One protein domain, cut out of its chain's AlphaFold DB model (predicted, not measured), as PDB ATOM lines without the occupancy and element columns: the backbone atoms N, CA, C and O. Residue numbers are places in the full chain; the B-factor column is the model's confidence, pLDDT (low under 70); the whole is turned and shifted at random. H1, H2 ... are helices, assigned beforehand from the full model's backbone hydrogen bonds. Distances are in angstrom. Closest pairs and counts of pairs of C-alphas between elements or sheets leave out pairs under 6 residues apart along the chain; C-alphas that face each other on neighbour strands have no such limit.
ATOM      1  N   THR A   2     175.054 122.703 228.646       66.06
ATOM      2  CA  THR A   2     174.421 123.751 227.807       66.06
ATOM      3  C   THR A   2     174.945 123.796 226.368       66.06
ATOM      4  O   THR A   2     174.158 123.946 225.439       66.06
ATOM      5  N   THR A   3     176.249 123.601 226.157       72.44
ATOM      6  CA  THR A   3     176.882 123.661 224.827       72.44
ATOM      7  C   THR A   3     176.504 122.480 223.926       72.44
ATOM      8  O   THR A   3     176.274 122.666 222.738       72.44
ATOM      9  N   GLU A   4     176.378 121.274 224.485       70.94
ATOM     10  CA  GLU A   4     175.988 120.064 223.740       70.94
ATOM     11  C   GLU A   4     174.531 120.129 223.273       70.94
ATOM     12  O   GLU A   4     174.230 119.762 222.139       70.94
ATOM     13  N   ILE A   5     173.635 120.670 224.110       75.19
ATOM     14  CA  ILE A   5     172.234 120.913 223.741       75.19
ATOM     15  C   ILE A   5     172.156 121.950 222.610       75.19
ATOM     16  O   ILE A   5     171.399 121.768 221.659       75.19
ATOM     17  N   LEU A   6     172.978 123.004 222.662       77.44
ATOM     18  CA  LEU A   6     173.025 124.044 221.629       77.44
ATOM     19  C   LEU A   6     173.533 123.508 220.280       77.44
ATOM     20  O   LEU A   6     172.968 123.834 219.237       77.44
ATOM     21  N   ILE A   7     174.556 122.646 220.300       78.06
ATOM     22  CA  ILE A   7     175.082 121.971 219.102       78.06
ATOM     23  C   ILE A   7     174.046 120.986 218.539       78.06
ATOM     24  O   ILE A   7     173.840 120.949 217.327       78.06
ATOM     25  N   GLY A   8     173.348 120.240 219.402       76.25
ATOM     26  CA  GLY A   8     172.274 119.329 218.999       76.25
ATOM     27  C   GLY A   8     171.112 120.051 218.314       76.25
ATOM     28  O   GLY A   8     170.683 119.642 217.235       76.25
ATOM     29  N   ILE A   9     170.651 121.171 218.880       82.06
ATOM     30  CA  ILE A   9     169.601 122.014 218.282       82.06
ATOM     31  C   ILE A   9     170.088 122.645 216.970       82.06
ATOM     32  O   ILE A   9     169.350 122.658 215.984       82.06
ATOM     33  N   GLY A  10     171.336 123.118 216.932       80.38
ATOM     34  CA  GLY A  10     171.952 123.664 215.724       80.38
ATOM     35  C   GLY A  10     171.993 122.649 214.582       80.38
ATOM     36  O   GLY A  10     171.566 122.961 213.472       80.38
ATOM     37  N   GLY A  11     172.420 121.413 214.858       82.25
ATOM     38  CA  GLY A  11     172.438 120.329 213.875       82.25
ATOM     39  C   GLY A  11     171.040 119.959 213.370       82.25
ATOM     40  O   GLY A  11     170.852 119.727 212.173       82.25
ATOM     41  N   LEU A  12     170.039 119.972 214.251       84.31
ATOM     42  CA  LEU A  12     168.650 119.664 213.901       84.31
ATOM     43  C   LEU A  12     168.039 120.754 213.001       84.31
ATOM     44  O   LEU A  12     167.432 120.439 211.977       84.31
ATOM     45  N   LEU A  13     168.290 122.032 213.309       85.44
ATOM     46  CA  LEU A  13     167.888 123.160 212.460       85.44
ATOM     47  C   LEU A  13     168.559 123.121 211.082       85.44
ATOM     48  O   LEU A  13     167.898 123.333 210.066       85.44
ATOM     49  N   LEU A  14     169.857 122.812 211.026       82.69
ATOM     50  CA  LEU A  14     170.605 122.731 209.767       82.69
ATOM     51  C   LEU A  14     170.091 121.590 208.879       82.69
ATOM     52  O   LEU A  14     169.937 121.759 207.668       82.69
ATOM     53  N   SER A  15     169.757 120.454 209.489       78.88
ATOM     54  CA  SER A  15     169.150 119.309 208.802       78.88
ATOM     55  C   SER A  15     167.787 119.673 208.207       78.88
ATOM     56  O   SER A  15     167.524 119.396 207.036       78.88
ATOM     57  N   PHE A  16     166.946 120.367 208.981       85.00
ATOM     58  CA  PHE A  16     165.630 120.829 208.541       85.00
ATOM     59  C   PHE A  16     165.715 121.825 207.373       85.00
ATOM     60  O   PHE A  16     165.025 121.663 206.366       85.00
ATOM     61  N   LEU A  17     166.614 122.813 207.459       85.06
ATOM     62  CA  LEU A  17     166.848 123.788 206.388       85.06
ATOM     63  C   LEU A  17     167.367 123.125 205.106       85.06
ATOM     64  O   LEU A  17     166.938 123.482 204.009       85.06
ATOM     65  N   THR A  18     168.261 122.142 205.237       80.88
ATOM     66  CA  THR A  18     168.834 121.419 204.092       80.88
ATOM     67  C   THR A  18     167.772 120.581 203.378       80.88
ATOM     68  O   THR A  18     167.711 120.589 202.147       80.88
ATOM     69  N   TYR A  19     166.889 119.918 204.133       85.38
ATOM     70  CA  TYR A  19     165.739 119.201 203.583       85.38
ATOM     71  C   TYR A  19     164.800 120.144 202.816       85.38
ATOM     72  O   TYR A  19     164.509 119.901 201.645       85.38
ATOM     73  N   PHE A  20     164.397 121.264 203.427       80.62
ATOM     74  CA  PHE A  20     163.522 122.252 202.781       80.62
ATOM     75  C   PHE A  20     164.138 122.850 201.513       80.62
ATOM     76  O   PHE A  20     163.466 122.967 200.487       80.62
ATOM     77  N   ALA A  21     165.431 123.184 201.546       80.62
ATOM     78  CA  ALA A  21     166.147 123.666 200.370       80.62
ATOM     79  C   ALA A  21     166.189 122.609 199.252       80.62
ATOM     80  O   ALA A  21     166.034 122.948 198.076       80.62
ATOM     81  N   GLY A  22     166.365 121.334 199.609       76.88
ATOM     82  CA  GLY A  22     166.331 120.206 198.678       76.88
ATOM     83  C   GLY A  22     164.968 120.023 198.010       76.88
ATOM     84  O   GLY A  22     164.898 119.932 196.782       76.88
ATOM     85  N   VAL A  23     163.889 120.034 198.796       79.94
ATOM     86  CA  VAL A  23     162.509 119.897 198.300       79.94
ATOM     87  C   VAL A  23     162.150 121.063 197.380       79.94
ATOM     88  O   VAL A  23     161.816 120.837 196.219       79.94
ATOM     89  N   HIS A  24     162.354 122.308 197.825       73.44
ATOM     90  CA  HIS A  24     162.037 123.503 197.029       73.44
ATOM     91  C   HIS A  24     162.813 123.558 195.708       73.44
ATOM     92  O   HIS A  24     162.297 123.961 194.664       73.44
ATOM     93  N   ARG A  25     164.083 123.133 195.721       77.19
ATOM     94  CA  ARG A  25     164.896 123.045 194.500       77.19
ATOM     95  C   ARG A  25     164.378 121.966 193.551       77.19
ATOM     96  O   ARG A  25     164.460 122.154 192.339       77.19
ATOM     97  N   THR A  26     163.882 120.856 194.087       79.94
ATOM     98  CA  THR A  26     163.345 119.742 193.297       79.94
ATOM     99  C   THR A  26     162.016 120.122 192.657       79.94
ATOM    100  O   THR A  26     161.881 119.974 191.448       79.94
ATOM    101  N   GLU A  27     161.094 120.726 193.407       79.25
ATOM    102  CA  GLU A  27     159.818 121.229 192.876       79.25
ATOM    103  C   GLU A  27     160.024 122.242 191.746       79.25
ATOM    104  O   GLU A  27     159.419 122.132 190.680       79.25
ATOM    105  N   LYS A  28     160.951 123.193 191.924       77.94
ATOM    106  CA  LYS A  28     161.288 124.164 190.872       77.94
ATOM    107  C   LYS A  28     161.850 123.513 189.611       77.94
ATOM    108  O   LYS A  28     161.596 124.009 188.515       77.94
ATOM    109  N   ARG A  29     162.640 122.445 189.752       75.62
ATOM    110  CA  ARG A  29     163.172 121.688 188.608       75.62
ATOM    111  C   ARG A  29     162.054 120.949 187.890       75.62
ATOM    112  O   ARG A  29     161.899 121.158 186.697       75.62
ATOM    113  N   LEU A  30     161.232 120.207 188.629       81.25
ATOM    114  CA  LEU A  30     160.095 119.471 188.076       81.25
ATOM    115  C   LEU A  30     159.131 120.400 187.334       81.25
ATOM    116  O   LEU A  30     158.819 120.151 186.179       81.25
ATOM    117  N   SER A  31     158.754 121.531 187.934       81.38
ATOM    118  CA  SER A  31     157.876 122.515 187.290       81.38
ATOM    119  C   SER A  31     158.469 123.080 185.991       81.38
ATOM    120  O   SER A  31     157.757 123.263 184.999       81.38
ATOM    121  N   LYS A  32     159.785 123.328 185.964       84.38
ATOM    122  CA  LYS A  32     160.481 123.789 184.757       84.38
ATOM    123  C   LYS A  32     160.543 122.697 183.690       84.38
ATOM    124  O   LYS A  32     160.323 122.991 182.516       84.38
ATOM    125  N   ASP A  33     160.822 121.465 184.090       88.62
ATOM    126  CA  ASP A  33     160.914 120.322 183.187       88.62
ATOM    127  C   ASP A  33     159.544 120.001 182.579       88.62
ATOM    128  O   ASP A  33     159.437 119.837 181.366       88.62
ATOM    129  N   GLU A  34     158.474 120.034 183.376       90.69
ATOM    130  CA  GLU A  34     157.093 119.884 182.908       90.69
ATOM    131  C   GLU A  34     156.698 120.977 181.916       90.69
ATOM    132  O   GLU A  34     156.129 120.691 180.863       90.69
ATOM    133  N   ARG A  35     157.020 122.238 182.226       93.31
ATOM    134  CA  ARG A  35     156.803 123.368 181.317       93.31
ATOM    135  C   ARG A  35     157.508 123.158 179.982       93.31
ATOM    136  O   ARG A  35     156.886 123.300 178.933       93.31
ATOM    137  N   ASN A  36     158.791 122.814 180.021       92.56
ATOM    138  CA  ASN A  36     159.579 122.606 178.814       92.56
ATOM    139  C   ASN A  36     159.055 121.410 178.012       92.56
ATOM    140  O   ASN A  36     158.953 121.497 176.793       92.56
ATOM    141  N   ALA A  37     158.655 120.330 178.688       94.00
ATOM    142  CA  ALA A  37     158.053 119.168 178.047       94.00
ATOM    143  C   ALA A  37     156.744 119.537 177.334       94.00
ATOM    144  O   ALA A  37     156.530 119.124 176.196       94.00
ATOM    145  N   ARG A  38     155.882 120.362 177.951       94.44
ATOM    146  CA  ARG A  38     154.658 120.866 177.301       94.44
ATOM    147  C   ARG A  38     154.972 121.655 176.031       94.44
ATOM    148  O   ARG A  38     154.395 121.351 174.990       94.44
ATOM    149  N   ILE A  39     155.886 122.627 176.102       96.81
ATOM    150  CA  ILE A  39     156.275 123.446 174.940       96.81
ATOM    151  C   ILE A  39     156.859 122.563 173.833       96.81
ATOM    152  O   ILE A  39     156.416 122.647 172.687       96.81
ATOM    153  N   GLN A  40     157.789 121.671 174.179       96.94
ATOM    154  CA  GLN A  40     158.446 120.788 173.217       96.94
ATOM    155  C   GLN A  40     157.448 119.853 172.525       96.94
ATOM    156  O   GLN A  40     157.502 119.693 171.311       96.94
ATOM    157  N   ASN A  41     156.477 119.307 173.262       96.88
ATOM    158  CA  ASN A  41     155.442 118.451 172.687       96.88
ATOM    159  C   ASN A  41     154.600 119.177 171.626       96.88
ATOM    160  O   ASN A  41     154.260 118.583 170.600       96.88
ATOM    161  N   VAL A  42     154.245 120.445 171.859       97.31
ATOM    162  CA  VAL A  42     153.507 121.249 170.870       97.31
ATOM    163  C   VAL A  42     154.409 121.581 169.681       97.31
ATOM    164  O   VAL A  42     153.980 121.450 168.533       97.31
ATOM    165  N   LEU A  43     155.668 121.947 169.936       97.38
ATOM    166  CA  LEU A  43     156.647 122.238 168.894       97.38
ATOM    167  C   LEU A  43     156.857 121.043 167.962       97.38
ATOM    168  O   LEU A  43     156.750 121.192 166.748       97.38
ATOM    169  N   ASP A  44     157.106 119.854 168.508       96.94
ATOM    170  CA  ASP A  44     157.372 118.648 167.724       96.94
ATOM    171  C   ASP A  44     156.183 118.293 166.825       96.94
ATOM    172  O   ASP A  44     156.356 117.984 165.645       96.94
ATOM    173  N   LYS A  45     154.956 118.408 167.349       96.88
ATOM    174  CA  LYS A  45     153.728 118.221 166.561       96.88
ATOM    175  C   LYS A  45     153.618 119.247 165.438       96.88
ATOM    176  O   LYS A  45     153.389 118.864 164.291       96.88
ATOM    177  N   TYR A  46     153.823 120.527 165.746       96.88
ATOM    178  CA  TYR A  46     153.783 121.592 164.748       96.88
ATOM    179  C   TYR A  46     154.828 121.365 163.648       96.88
ATOM    180  O   TYR A  46     154.499 121.379 162.463       96.88
ATOM    181  N   MET A  47     156.075 121.068 164.020       96.19
ATOM    182  CA  MET A  47     157.153 120.806 163.066       96.19
ATOM    183  C   MET A  47     156.882 119.560 162.221       96.19
ATOM    184  O   MET A  47     157.202 119.552 161.033       96.19
ATOM    185  N   ASN A  48     156.241 118.528 162.774       95.75
ATOM    186  CA  ASN A  48     155.797 117.373 161.992       95.75
ATOM    187  C   ASN A  48     154.738 117.754 160.946       95.75
ATOM    188  O   ASN A  48     154.809 117.274 159.811       95.75
ATOM    189  N   PHE A  49     153.804 118.658 161.261       94.88
ATOM    190  CA  PHE A  49     152.857 119.186 160.269       94.88
ATOM    191  C   PHE A  49     153.544 120.007 159.181       94.88
ATOM    192  O   PHE A  49     153.195 119.875 158.008       94.88
ATOM    193  N   ARG A  50     154.557 120.803 159.544       93.56
ATOM    194  CA  ARG A  50     155.352 121.569 158.575       93.56
ATOM    195  C   ARG A  50     156.148 120.660 157.647       93.56
ATOM    196  O   ARG A  50     156.065 120.817 156.435       93.56
ATOM    197  N   ARG A  51     156.828 119.647 158.190       92.69
ATOM    198  CA  ARG A  51     157.602 118.662 157.411       92.69
ATOM    199  C   ARG A  51     156.738 117.852 156.444       92.69
ATOM    200  O   ARG A  51     157.198 117.514 155.361       92.69
ATOM    201  N   SER A  52     155.502 117.542 156.831       92.94
ATOM    202  CA  SER A  52     154.549 116.797 155.998       92.94
ATOM    203  C   SER A  52     153.709 117.681 155.068       92.94
ATOM    204  O   SER A  52     152.895 117.151 154.317       92.94
ATOM    205  N   ASN A  53     153.888 119.008 155.100       88.44
ATOM    206  CA  ASN A  53     153.037 119.985 154.408       88.44
ATOM    207  C   ASN A  53     151.534 119.837 154.713       88.44
ATOM    208  O   ASN A  53     150.696 120.215 153.898       88.44
ATOM    209  N   TYR A  54     151.180 119.296 155.882       88.62
ATOM    210  CA  TYR A  54     149.787 119.043 156.249       88.62
ATOM    211  C   TYR A  54     149.037 120.332 156.605       88.62
ATOM    212  O   TYR A  54     147.929 120.566 156.131       88.62
ATOM    213  N   THR A  55     149.639 121.178 157.445       90.50
ATOM    214  CA  THR A  55     149.073 122.475 157.850       90.50
ATOM    215  C   THR A  55     150.167 123.422 158.370       90.50
ATOM    216  O   THR A  55     151.329 123.034 158.522       90.50
ATOM    217  N   SER A  56     149.821 124.691 158.599       90.81
ATOM    218  CA  SER A  56     150.713 125.745 159.092       90.81
ATOM    219  C   SER A  56     149.941 126.889 159.752       90.81
ATOM    220  O   SER A  56     148.710 126.895 159.746       90.81
ATOM    221  N   GLY A  57     150.660 127.867 160.309       92.50
ATOM    222  CA  GLY A  57     150.047 129.074 160.863       92.50
ATOM    223  C   GLY A  57     149.133 128.773 162.053       92.50
ATOM    224  O   GLY A  57     149.408 127.859 162.830       92.50
ATOM    225  N   LEU A  58     148.036 129.524 162.178       93.06
ATOM    226  CA  LEU A  58     147.085 129.396 163.289       93.06
ATOM    227  C   LEU A  58     146.395 128.022 163.349       93.06
ATOM    228  O   LEU A  58     146.322 127.442 164.431       93.06
ATOM    229  N   ASP A  59     145.963 127.465 162.210       91.69
ATOM    230  CA  ASP A  59     145.381 126.108 162.150       91.69
ATOM    231  C   ASP A  59     146.403 125.052 162.597       91.69
ATOM    232  O   ASP A  59     146.100 124.171 163.403       91.69
ATOM    233  N   GLY A  60     147.655 125.183 162.142       93.19
ATOM    234  CA  GLY A  60     148.737 124.297 162.561       93.19
ATOM    235  C   GLY A  60     149.022 124.365 164.059       93.19
ATOM    236  O   GLY A  60     149.201 123.324 164.691       93.19
ATOM    237  N   LEU A  61     149.022 125.564 164.645       95.00
ATOM    238  CA  LEU A  61     149.196 125.748 166.087       95.00
ATOM    239  C   LEU A  61     148.039 125.134 166.887       95.00
ATOM    240  O   LEU A  61     148.274 124.437 167.878       95.00
ATOM    241  N   GLN A  62     146.797 125.341 166.448       93.94
ATOM    242  CA  GLN A  62     145.616 124.780 167.104       93.94
ATOM    243  C   GLN A  62     145.638 123.254 167.089       93.94
ATOM    244  O   GLN A  62     145.515 122.633 168.144       93.94
ATOM    245  N   LYS A  63     145.892 122.644 165.926       92.81
ATOM    246  CA  LYS A  63     146.017 121.183 165.791       92.81
ATOM    247  C   LYS A  63     147.212 120.618 166.556       92.81
ATOM    248  O   LYS A  63     147.159 119.480 167.017       92.81
ATOM    249  N   ALA A  64     148.282 121.398 166.722       95.31
ATOM    250  CA  ALA A  64     149.432 121.000 167.532       95.31
ATOM    251  C   ALA A  64     149.120 121.006 169.040       95.31
ATOM    252  O   ALA A  64     149.867 120.416 169.822       95.31
ATOM    253  N   GLY A  65     147.997 121.607 169.445       94.38
ATOM    254  CA  GLY A  65     147.550 121.662 170.830       94.38
ATOM    255  C   GLY A  65     148.078 122.876 171.586       94.38
ATOM    256  O   GLY A  65     148.278 122.789 172.788       94.38
ATOM    257  N   ILE A  66     148.288 124.016 170.922       96.00
ATOM    258  CA  ILE A  66     148.772 125.250 171.569       96.00
ATOM    259  C   ILE A  66     147.962 125.675 172.812       96.00
ATOM    260  O   ILE A  66     148.531 126.232 173.747       96.00
ATOM    261  N   ALA A  67     146.668 125.345 172.884       94.38
ATOM    262  CA  ALA A  67     145.824 125.611 174.054       94.38
ATOM    263  C   ALA A  67     146.275 124.862 175.329       94.38
ATOM    264  O   ALA A  67     145.933 125.271 176.437       94.38
ATOM    265  N   THR A  68     147.089 123.801 175.220       94.12
ATOM    266  CA  THR A  68     147.649 123.109 176.396       94.12
ATOM    267  C   THR A  68     148.747 123.909 177.097       94.12
ATOM    268  O   THR A  68     149.140 123.567 178.212       94.12
ATOM    269  N   LEU A  69     149.273 124.956 176.454       95.50
ATOM    270  CA  LEU A  69     150.208 125.879 177.087       95.50
ATOM    271  C   LEU A  69     149.474 126.736 178.114       95.50
ATOM    272  O   LEU A  69     148.319 127.109 177.925       95.50
ATOM    273  N   SER A  70     150.131 127.019 179.233       92.62
ATOM    274  CA  SER A  70     149.492 127.610 180.415       92.62
ATOM    275  C   SER A  70     149.462 129.136 180.390       92.62
ATOM    276  O   SER A  70     148.614 129.738 181.040       92.62
ATOM    277  N   THR A  71     150.385 129.777 179.666       94.81
ATOM    278  CA  THR A  71     150.552 131.239 179.685       94.81
ATOM    279  C   THR A  71     150.938 131.787 178.316       94.81
ATOM    280  O   THR A  71     151.519 131.070 177.499       94.81
ATOM    281  N   ASP A  72     150.708 133.086 178.108       95.06
ATOM    282  CA  ASP A  72     151.181 133.822 176.929       95.06
ATOM    283  C   ASP A  72     152.694 133.677 176.737       95.06
ATOM    284  O   ASP A  72     153.157 133.500 175.617       95.06
ATOM    285  N   ASN A  73     153.467 133.658 177.826       95.19
ATOM    286  CA  ASN A  73     154.920 133.500 177.763       95.19
ATOM    287  C   ASN A  73     155.344 132.138 177.197       95.19
ATOM    288  O   ASN A  73     156.310 132.074 176.443       95.19
ATOM    289  N   GLU A  74     154.640 131.051 177.540       96.12
ATOM    290  CA  GLU A  74     154.907 129.733 176.943       96.12
ATOM    291  C   GLU A  74     154.593 129.740 175.438       96.12
ATOM    292  O   GLU A  74     155.332 129.153 174.651       96.12
ATOM    293  N   ILE A  75     153.527 130.437 175.027       96.50
ATOM    294  CA  ILE A  75     153.138 130.563 173.616       96.50
ATOM    295  C   ILE A  75     154.157 131.403 172.835       96.50
ATOM    296  O   ILE A  75     154.547 131.028 171.732       96.50
ATOM    297  N   ILE A  76     154.614 132.518 173.404       95.94
ATOM    298  CA  ILE A  76     155.649 133.365 172.803       95.94
ATOM    299  C   ILE A  76     156.953 132.579 172.648       95.94
ATOM    300  O   ILE A  76     157.570 132.639 171.586       95.94
ATOM    301  N   GLU A  77     157.352 131.806 173.663       96.44
ATOM    302  CA  GLU A  77     158.535 130.942 173.580       96.44
ATOM    303  C   GLU A  77     158.388 129.883 172.485       96.44
ATOM    304  O   GLU A  77     159.299 129.718 171.676       96.44
ATOM    305  N   LEU A  78     157.230 129.222 172.389       97.25
ATOM    306  CA  LEU A  78     156.944 128.287 171.299       97.25
ATOM    307  C   LEU A  78     157.110 128.955 169.923       97.25
ATOM    308  O   LEU A  78     157.744 128.388 169.035       97.25
ATOM    309  N   ILE A  79     156.546 130.151 169.736       96.12
ATOM    310  CA  ILE A  79     156.629 130.898 168.471       96.12
ATOM    311  C   ILE A  79     158.081 131.250 168.138       96.12
ATOM    312  O   ILE A  79     158.510 131.059 167.001       96.12
ATOM    313  N   ASP A  80     158.846 131.724 169.120       96.25
ATOM    314  CA  ASP A  80     160.269 132.024 168.958       96.25
ATOM    315  C   ASP A  80     161.067 130.768 168.568       96.25
ATOM    316  O   ASP A  80     161.884 130.812 167.649       96.25
ATOM    317  N   MET A  81     160.779 129.614 169.179       96.19
ATOM    318  CA  MET A  81     161.388 128.336 168.796       96.19
ATOM    319  C   MET A  81     161.045 127.937 167.355       96.19
ATOM    320  O   MET A  81     161.935 127.529 166.609       96.19
ATOM    321  N   ILE A  82     159.787 128.092 166.929       95.94
ATOM    322  CA  ILE A  82     159.360 127.822 165.545       95.94
ATOM    323  C   ILE A  82     160.147 128.697 164.559       95.94
ATOM    324  O   ILE A  82     160.694 128.191 163.579       95.94
ATOM    325  N   VAL A  83     160.260 129.998 164.841       95.38
ATOM    326  CA  VAL A  83     161.017 130.937 163.998       95.38
ATOM    327  C   VAL A  83     162.507 130.585 163.974       95.38
ATOM    328  O   VAL A  83     163.125 130.596 162.908       95.38
ATOM    329  N   LYS A  84     163.088 130.188 165.112       95.12
ATOM    330  CA  LYS A  84     164.479 129.706 165.199       95.12
ATOM    331  C   LYS A  84     164.733 128.438 164.382       95.12
ATOM    332  O   LYS A  84     165.854 128.234 163.926       95.12
ATOM    333  N   HIS A  85     163.710 127.616 164.153       91.69
ATOM    334  CA  HIS A  85     163.779 126.473 163.241       91.69
ATOM    335  C   HIS A  85     163.702 126.854 161.749       91.69
ATOM    336  O   HIS A  85     163.768 125.968 160.899       91.69
ATOM    337  N   GLY A  86     163.610 128.147 161.417       89.88
ATOM    338  CA  GLY A  86     163.590 128.658 160.043       89.88
ATOM    339  C   GLY A  86     162.191 128.781 159.436       89.88
ATOM    340  O   GLY A  86     162.060 129.103 158.255       89.88
ATOM    341  N   GLU A  87     161.140 128.541 160.221       92.94
ATOM    342  CA  GLU A  87     159.759 128.721 159.781       92.94
ATOM    343  C   GLU A  87     159.326 130.191 159.860       92.94
ATOM    344  O   GLU A  87     159.833 130.986 160.654       92.94
ATOM    345  N   LYS A  88     158.335 130.567 159.045       91.94
ATOM    346  CA  LYS A  88     157.693 131.884 159.167       91.94
ATOM    347  C   LYS A  88     156.939 131.974 160.493       91.94
ATOM    348  O   LYS A  88     156.427 130.966 160.978       91.94
ATOM    349  N   ASN A  89     156.808 133.190 161.030       93.88
ATOM    350  CA  ASN A  89     156.011 133.413 162.234       93.88
ATOM    351  C   ASN A  89     154.573 132.895 162.009       93.88
ATOM    352  O   ASN A  89     153.882 133.418 161.128       93.88
ATOM    353  N   PRO A  90     154.111 131.895 162.782       92.44
ATOM    354  CA  PRO A  90     152.804 131.278 162.588       92.44
ATOM    355  C   PRO A  90     151.624 132.211 162.890       92.44
ATOM    356  O   PRO A  90     150.520 131.945 162.420       92.44
ATOM    357  N   LEU A  91     151.838 133.309 163.628       93.00
ATOM    358  CA  LEU A  91     150.815 134.341 163.833       93.00
ATOM    359  C   LEU A  91     150.632 135.246 162.603       93.00
ATOM    360  O   LEU A  91     149.610 135.920 162.481       93.00
ATOM    361  N   GLY A  92     151.612 135.276 161.694       90.94
ATOM    362  CA  GLY A  92     151.575 136.100 160.489       90.94
ATOM    363  C   GLY A  92     151.329 137.582 160.788       90.94
ATOM    364  O   GLY A  92     151.956 138.166 161.671       90.94
ATOM    365  N   SER A  93     150.394 138.188 160.053       90.56
ATOM    366  CA  SER A  93     149.989 139.593 160.209       90.56
ATOM    367  C   SER A  93     149.235 139.887 161.507       90.56
ATOM    368  O   SER A  93     149.105 141.048 161.881       90.56
ATOM    369  N   TYR A  94     148.752 138.863 162.214       91.12
ATOM    370  CA  TYR A  94     147.936 139.026 163.419       91.12
ATOM    371  C   TYR A  94     148.757 139.173 164.699       91.12
ATOM    372  O   TYR A  94     148.183 139.304 165.778       91.12
ATOM    373  N   GLN A  95     150.090 139.152 164.605       89.62
ATOM    374  CA  GLN A  95     150.983 139.183 165.761       89.62
ATOM    375  C   GLN A  95     150.662 140.336 166.721       89.62
ATOM    376  O   GLN A  95     150.575 140.113 167.927       89.62
ATOM    377  N   GLU A  96     150.473 141.553 166.209       89.31
ATOM    378  CA  GLU A  96     150.213 142.721 167.056       89.31
ATOM    379  C   GLU A  96     148.842 142.634 167.740       89.31
ATOM    380  O   GLU A  96     148.745 142.790 168.958       89.31
ATOM    381  N   SER A  97     147.791 142.334 166.975       89.88
ATOM    382  CA  SER A  97     146.420 142.238 167.482       89.88
ATOM    383  C   SER A  97     146.270 141.123 168.520       89.88
ATOM    384  O   SER A  97     145.676 141.334 169.572       89.88
ATOM    385  N   LEU A  98     146.870 139.955 168.271       89.81
ATOM    386  CA  LEU A  98     146.822 138.818 169.191       89.81
ATOM    387  C   LEU A  98     147.651 139.050 170.456       89.81
ATOM    388  O   LEU A  98     147.238 138.636 171.538       89.81
ATOM    389  N   SER A  99     148.784 139.751 170.348       88.12
ATOM    390  CA  SER A  99     149.586 140.113 171.524       88.12
ATOM    391  C   SER A  99     148.841 141.087 172.444       88.12
ATOM    392  O   SER A  99     149.004 141.018 173.657       88.12
ATOM    393  N   LYS A 100     148.004 141.977 171.888       89.06
ATOM    394  CA  LYS A 100     147.157 142.896 172.668       89.06
ATOM    395  C   LYS A 100     145.963 142.186 173.318       89.06
ATOM    396  O   LYS A 100     145.667 142.454 174.478       89.06
ATOM    397  N   ALA A 101     145.309 141.277 172.594       88.31
ATOM    398  CA  ALA A 101     144.138 140.542 173.082       88.31
ATOM    399  C   ALA A 101     144.478 139.455 174.127       88.31
ATOM    400  O   ALA A 101     143.625 139.052 174.921       88.31
ATOM    401  N   GLY A 102     145.731 138.992 174.141       92.50
ATOM    402  CA  GLY A 102     146.214 137.905 174.990       92.50
ATOM    403  C   GLY A 102     146.169 136.566 174.256       92.50
ATOM    404  O   GLY A 102     145.102 136.054 173.903       92.50
ATOM    405  N   LEU A 103     147.343 135.971 174.046       94.06
ATOM    406  CA  LEU A 103     147.514 134.786 173.198       94.06
ATOM    407  C   LEU A 103     146.819 133.559 173.787       94.06
ATOM    408  O   LEU A 103     146.125 132.828 173.080       94.06
ATOM    409  N   LYS A 104     146.966 133.344 175.094       95.06
ATOM    410  CA  LYS A 104     146.351 132.229 175.810       95.06
ATOM    411  C   LYS A 104     144.835 132.315 175.747       95.06
ATOM    412  O   LYS A 104     144.191 131.339 175.380       95.06
ATOM    413  N   LYS A 105     144.275 133.499 176.017       94.12
ATOM    414  CA  LYS A 105     142.829 133.737 175.918       94.12
ATOM    415  C   LYS A 105     142.311 133.424 174.520       94.12
ATOM    416  O   LYS A 105     141.292 132.756 174.387       94.12
ATOM    417  N   PHE A 106     143.036 133.862 173.492       94.56
ATOM    418  CA  PHE A 106     142.681 133.591 172.106       94.56
ATOM    419  C   PHE A 106     142.629 132.098 171.783       94.56
ATOM    420  O   PHE A 106     141.608 131.607 171.302       94.56
ATOM    421  N   PHE A 107     143.700 131.361 172.080       94.56
ATOM    422  CA  PHE A 107     143.751 129.936 171.764       94.56
ATOM    423  C   PHE A 107     142.812 129.096 172.634       94.56
ATOM    424  O   PHE A 107     142.254 128.120 172.137       94.56
ATOM    425  N   ASP A 108     142.570 129.493 173.884       94.19
ATOM    426  CA  ASP A 108     141.581 128.842 174.745       94.19
ATOM    427  C   ASP A 108     140.167 129.060 174.241       94.19
ATOM    428  O   ASP A 108     139.385 128.115 174.161       94.19
ATOM    429  N   PHE A 109     139.833 130.291 173.856       92.88
ATOM    430  CA  PHE A 109     138.529 130.591 173.290       92.88
ATOM    431  C   PHE A 109     138.295 129.788 172.007       92.88
ATOM    432  O   PHE A 109     137.240 129.165 171.862       92.88
ATOM    433  N   ALA A 110     139.291 129.749 171.115       92.25
ATOM    434  CA  ALA A 110     139.226 128.986 169.874       92.25
ATOM    435  C   ALA A 110     139.089 127.474 170.116       92.25
ATOM    436  O   ALA A 110     138.283 126.823 169.453       92.25
ATOM    437  N   ALA A 111     139.825 126.917 171.083       91.81
ATOM    438  CA  ALA A 111     139.740 125.502 171.439       91.81
ATOM    439  C   ALA A 111     138.386 125.145 172.074       91.81
ATOM    440  O   ALA A 111     137.744 124.189 171.650       91.81
ATOM    441  N   ASN A 112     137.914 125.943 173.034       92.56
ATOM    442  CA  ASN A 112     136.664 125.686 173.756       92.56
ATOM    443  C   ASN A 112     135.427 125.760 172.850       92.56
ATOM    444  O   ASN A 112     134.449 125.055 173.087       92.56
ATOM    445  N   HIS A 113     135.467 126.592 171.807       90.19
ATOM    446  CA  HIS A 113     134.367 126.751 170.852       90.19
ATOM    447  C   HIS A 113     134.566 125.957 169.553       90.19
ATOM    448  O   HIS A 113     133.768 126.113 168.632       90.19
ATOM    449  N   ASN A 114     135.599 125.106 169.465       88.56
ATOM    450  CA  ASN A 114     135.947 124.334 168.265       88.56
ATOM    451  C   ASN A 114     136.008 125.196 166.989       88.56
ATOM    452  O   ASN A 114     135.486 124.817 165.941       88.56
ATOM    453  N   ILE A 115     136.615 126.384 167.085       89.38
ATOM    454  CA  ILE A 115     136.653 127.340 165.976       89.38
ATOM    455  C   ILE A 115     137.577 126.827 164.877       89.38
ATOM    456  O   ILE A 115     138.729 126.491 165.143       89.38
ATOM    457  N   ASN A 116     137.084 126.829 163.643       87.88
ATOM    458  CA  ASN A 116     137.895 126.637 162.451       87.88
ATOM    459  C   ASN A 116     138.320 128.004 161.894       87.88
ATOM    460  O   ASN A 116     137.475 128.764 161.424       87.88
ATOM    461  N   PHE A 117     139.619 128.311 161.903       86.81
ATOM    462  CA  PHE A 117     140.139 129.593 161.402       86.81
ATOM    463  C   PHE A 117     139.967 129.803 159.888       86.81
ATOM    464  O   PHE A 117     140.180 130.913 159.408       86.81
ATOM    465  N   PHE A 118     139.591 128.767 159.126       82.38
ATOM    466  CA  PHE A 118     139.196 128.927 157.723       82.38
ATOM    467  C   PHE A 118     137.786 129.507 157.573       82.38
ATOM    468  O   PHE A 118     137.540 130.279 156.649       82.38
ATOM    469  N   ASP A 119     136.881 129.150 158.485       84.31
ATOM    470  CA  ASP A 119     135.470 129.547 158.432       84.31
ATOM    471  C   ASP A 119     135.194 130.799 159.278       84.31
ATOM    472  O   ASP A 119     134.209 131.499 159.055       84.31
ATOM    473  N   PHE A 120     136.062 131.080 160.255       85.12
ATOM    474  CA  PHE A 120     135.914 132.173 161.210       85.12
ATOM    475  C   PHE A 120     137.098 133.149 161.148       85.12
ATOM    476  O   PHE A 120     138.218 132.767 161.505       85.12
ATOM    477  N   PRO A 121     136.865 134.422 160.769       88.94
ATOM    478  CA  PRO A 121     137.905 135.444 160.753       88.94
ATOM    479  C   PRO A 121     138.507 135.679 162.142       88.94
ATOM    480  O   PRO A 121     137.791 135.799 163.141       88.94
ATOM    481  N   VAL A 122     139.832 135.807 162.204       88.88
ATOM    482  CA  VAL A 122     140.596 135.997 163.450       88.88
ATOM    483  C   VAL A 122     140.139 137.251 164.202       88.88
ATOM    484  O   VAL A 122     140.029 137.247 165.428       88.88
ATOM    485  N   GLU A 123     139.811 138.314 163.476       90.12
ATOM    486  CA  GLU A 123     139.366 139.594 164.019       90.12
ATOM    487  C   GLU A 123     138.025 139.488 164.750       90.12
ATOM    488  O   GLU A 123     137.806 140.180 165.743       90.12
ATOM    489  N   GLU A 124     137.121 138.620 164.291       89.12
ATOM    490  CA  GLU A 124     135.849 138.390 164.979       89.12
ATOM    491  C   GLU A 124     136.054 137.676 166.312       89.12
ATOM    492  O   GLU A 124     135.377 137.983 167.293       89.12
ATOM    493  N   ILE A 125     137.015 136.753 166.361       88.75
ATOM    494  CA  ILE A 125     137.384 136.050 167.588       88.75
ATOM    495  C   ILE A 125     137.968 137.046 168.593       88.75
ATOM    496  O   ILE A 125     137.546 137.063 169.746       88.75
ATOM    497  N   ILE A 126     138.875 137.922 168.146       90.19
ATOM    498  CA  ILE A 126     139.460 138.978 168.986       90.19
ATOM    499  C   ILE A 126     138.364 139.878 169.567       90.19
ATOM    500  O   ILE A 126     138.313 140.060 170.780       90.19
ATOM    501  N   LYS A 127     137.426 140.356 168.739       90.00
ATOM    502  CA  LYS A 127     136.296 141.177 169.209       90.00
ATOM    503  C   LYS A 127     135.442 140.464 170.255       90.00
ATOM    504  O   LYS A 127     135.010 141.088 171.218       90.00
ATOM    505  N   LYS A 128     135.179 139.166 170.073       87.88
ATOM    506  CA  LYS A 128     134.411 138.372 171.044       87.88
ATOM    507  C   LYS A 128     135.147 138.220 172.370       87.88
ATOM    508  O   LYS A 128     134.494 138.220 173.403       87.88
ATOM    509  N   ILE A 129     136.473 138.109 172.346       88.38
ATOM    510  CA  ILE A 129     137.293 138.028 173.561       88.38
ATOM    511  C   ILE A 129     137.331 139.373 174.291       88.38
ATOM    512  O   ILE A 129     137.280 139.386 175.511       88.38
ATOM    513  N   GLU A 130     137.402 140.492 173.567       84.00
ATOM    514  CA  GLU A 130     137.395 141.842 174.156       84.00
ATOM    515  C   GLU A 130     136.031 142.248 174.736       84.00
ATOM    516  O   GLU A 130     135.962 143.125 175.594       84.00
ATOM    517  N   ALA A 131     134.945 141.629 174.263       77.25
ATOM    518  CA  ALA A 131     133.588 141.884 174.741       77.25
ATOM    519  C   ALA A 131     133.226 141.129 176.039       77.25
ATOM    520  O   ALA A 131     132.146 141.370 176.583       77.25
ATOM    521  N   VAL A 132     134.088 140.215 176.502       64.12
ATOM    522  CA  VAL A 132     133.925 139.395 177.720       64.12
ATOM    523  C   VAL A 132     134.824 139.921 178.830       64.12
ATOM    524  O   VAL A 132     134.308 140.071 179.960       64.12
TER     525      VAL A 132
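AT A GLANCE: This is residues 2 to 132 of the 132 residues of an uncharacterized protein of Deltaproteobacteria bacterium (UniProt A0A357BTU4). One long helix, H1, sticks out with residues 2 to 34 from a compact head of its later turns and five short helices. The printed part has 131 residues with six named helices, H1 to H6, all helix. It is extended, with radius of gyration of the C-alphas 22.3 A and spans 79 by 38 by 23 A.

IN THESE COORDINATES: Find C-alpha 2 at (174.421, 123.751, 227.807); H1 runs 72.6 A to residue 51. Next come H2, residues 57 to 64, H3, 72 to 84, H4, 92 to 101, H5, 103 to 112, and H6, 122 to 130, ending at (137.395, 141.842, 174.156).

HOW THE PARTS SIT: Along H1, residues 42 to 49 alone touch H2 and 35 to 47 alone touch H3, closest at the C-alphas of Ile 39 and Leu 78, 6.1 A. H6 touches H4, at a shallow tilt of 5 degrees, and H5. Every O i to N i+4 pair is within hydrogen-bond range except in H4, 4 of 6.

THE WHOLE: The printed part has no cut; residues 2 and 132 are under pLDDT 70.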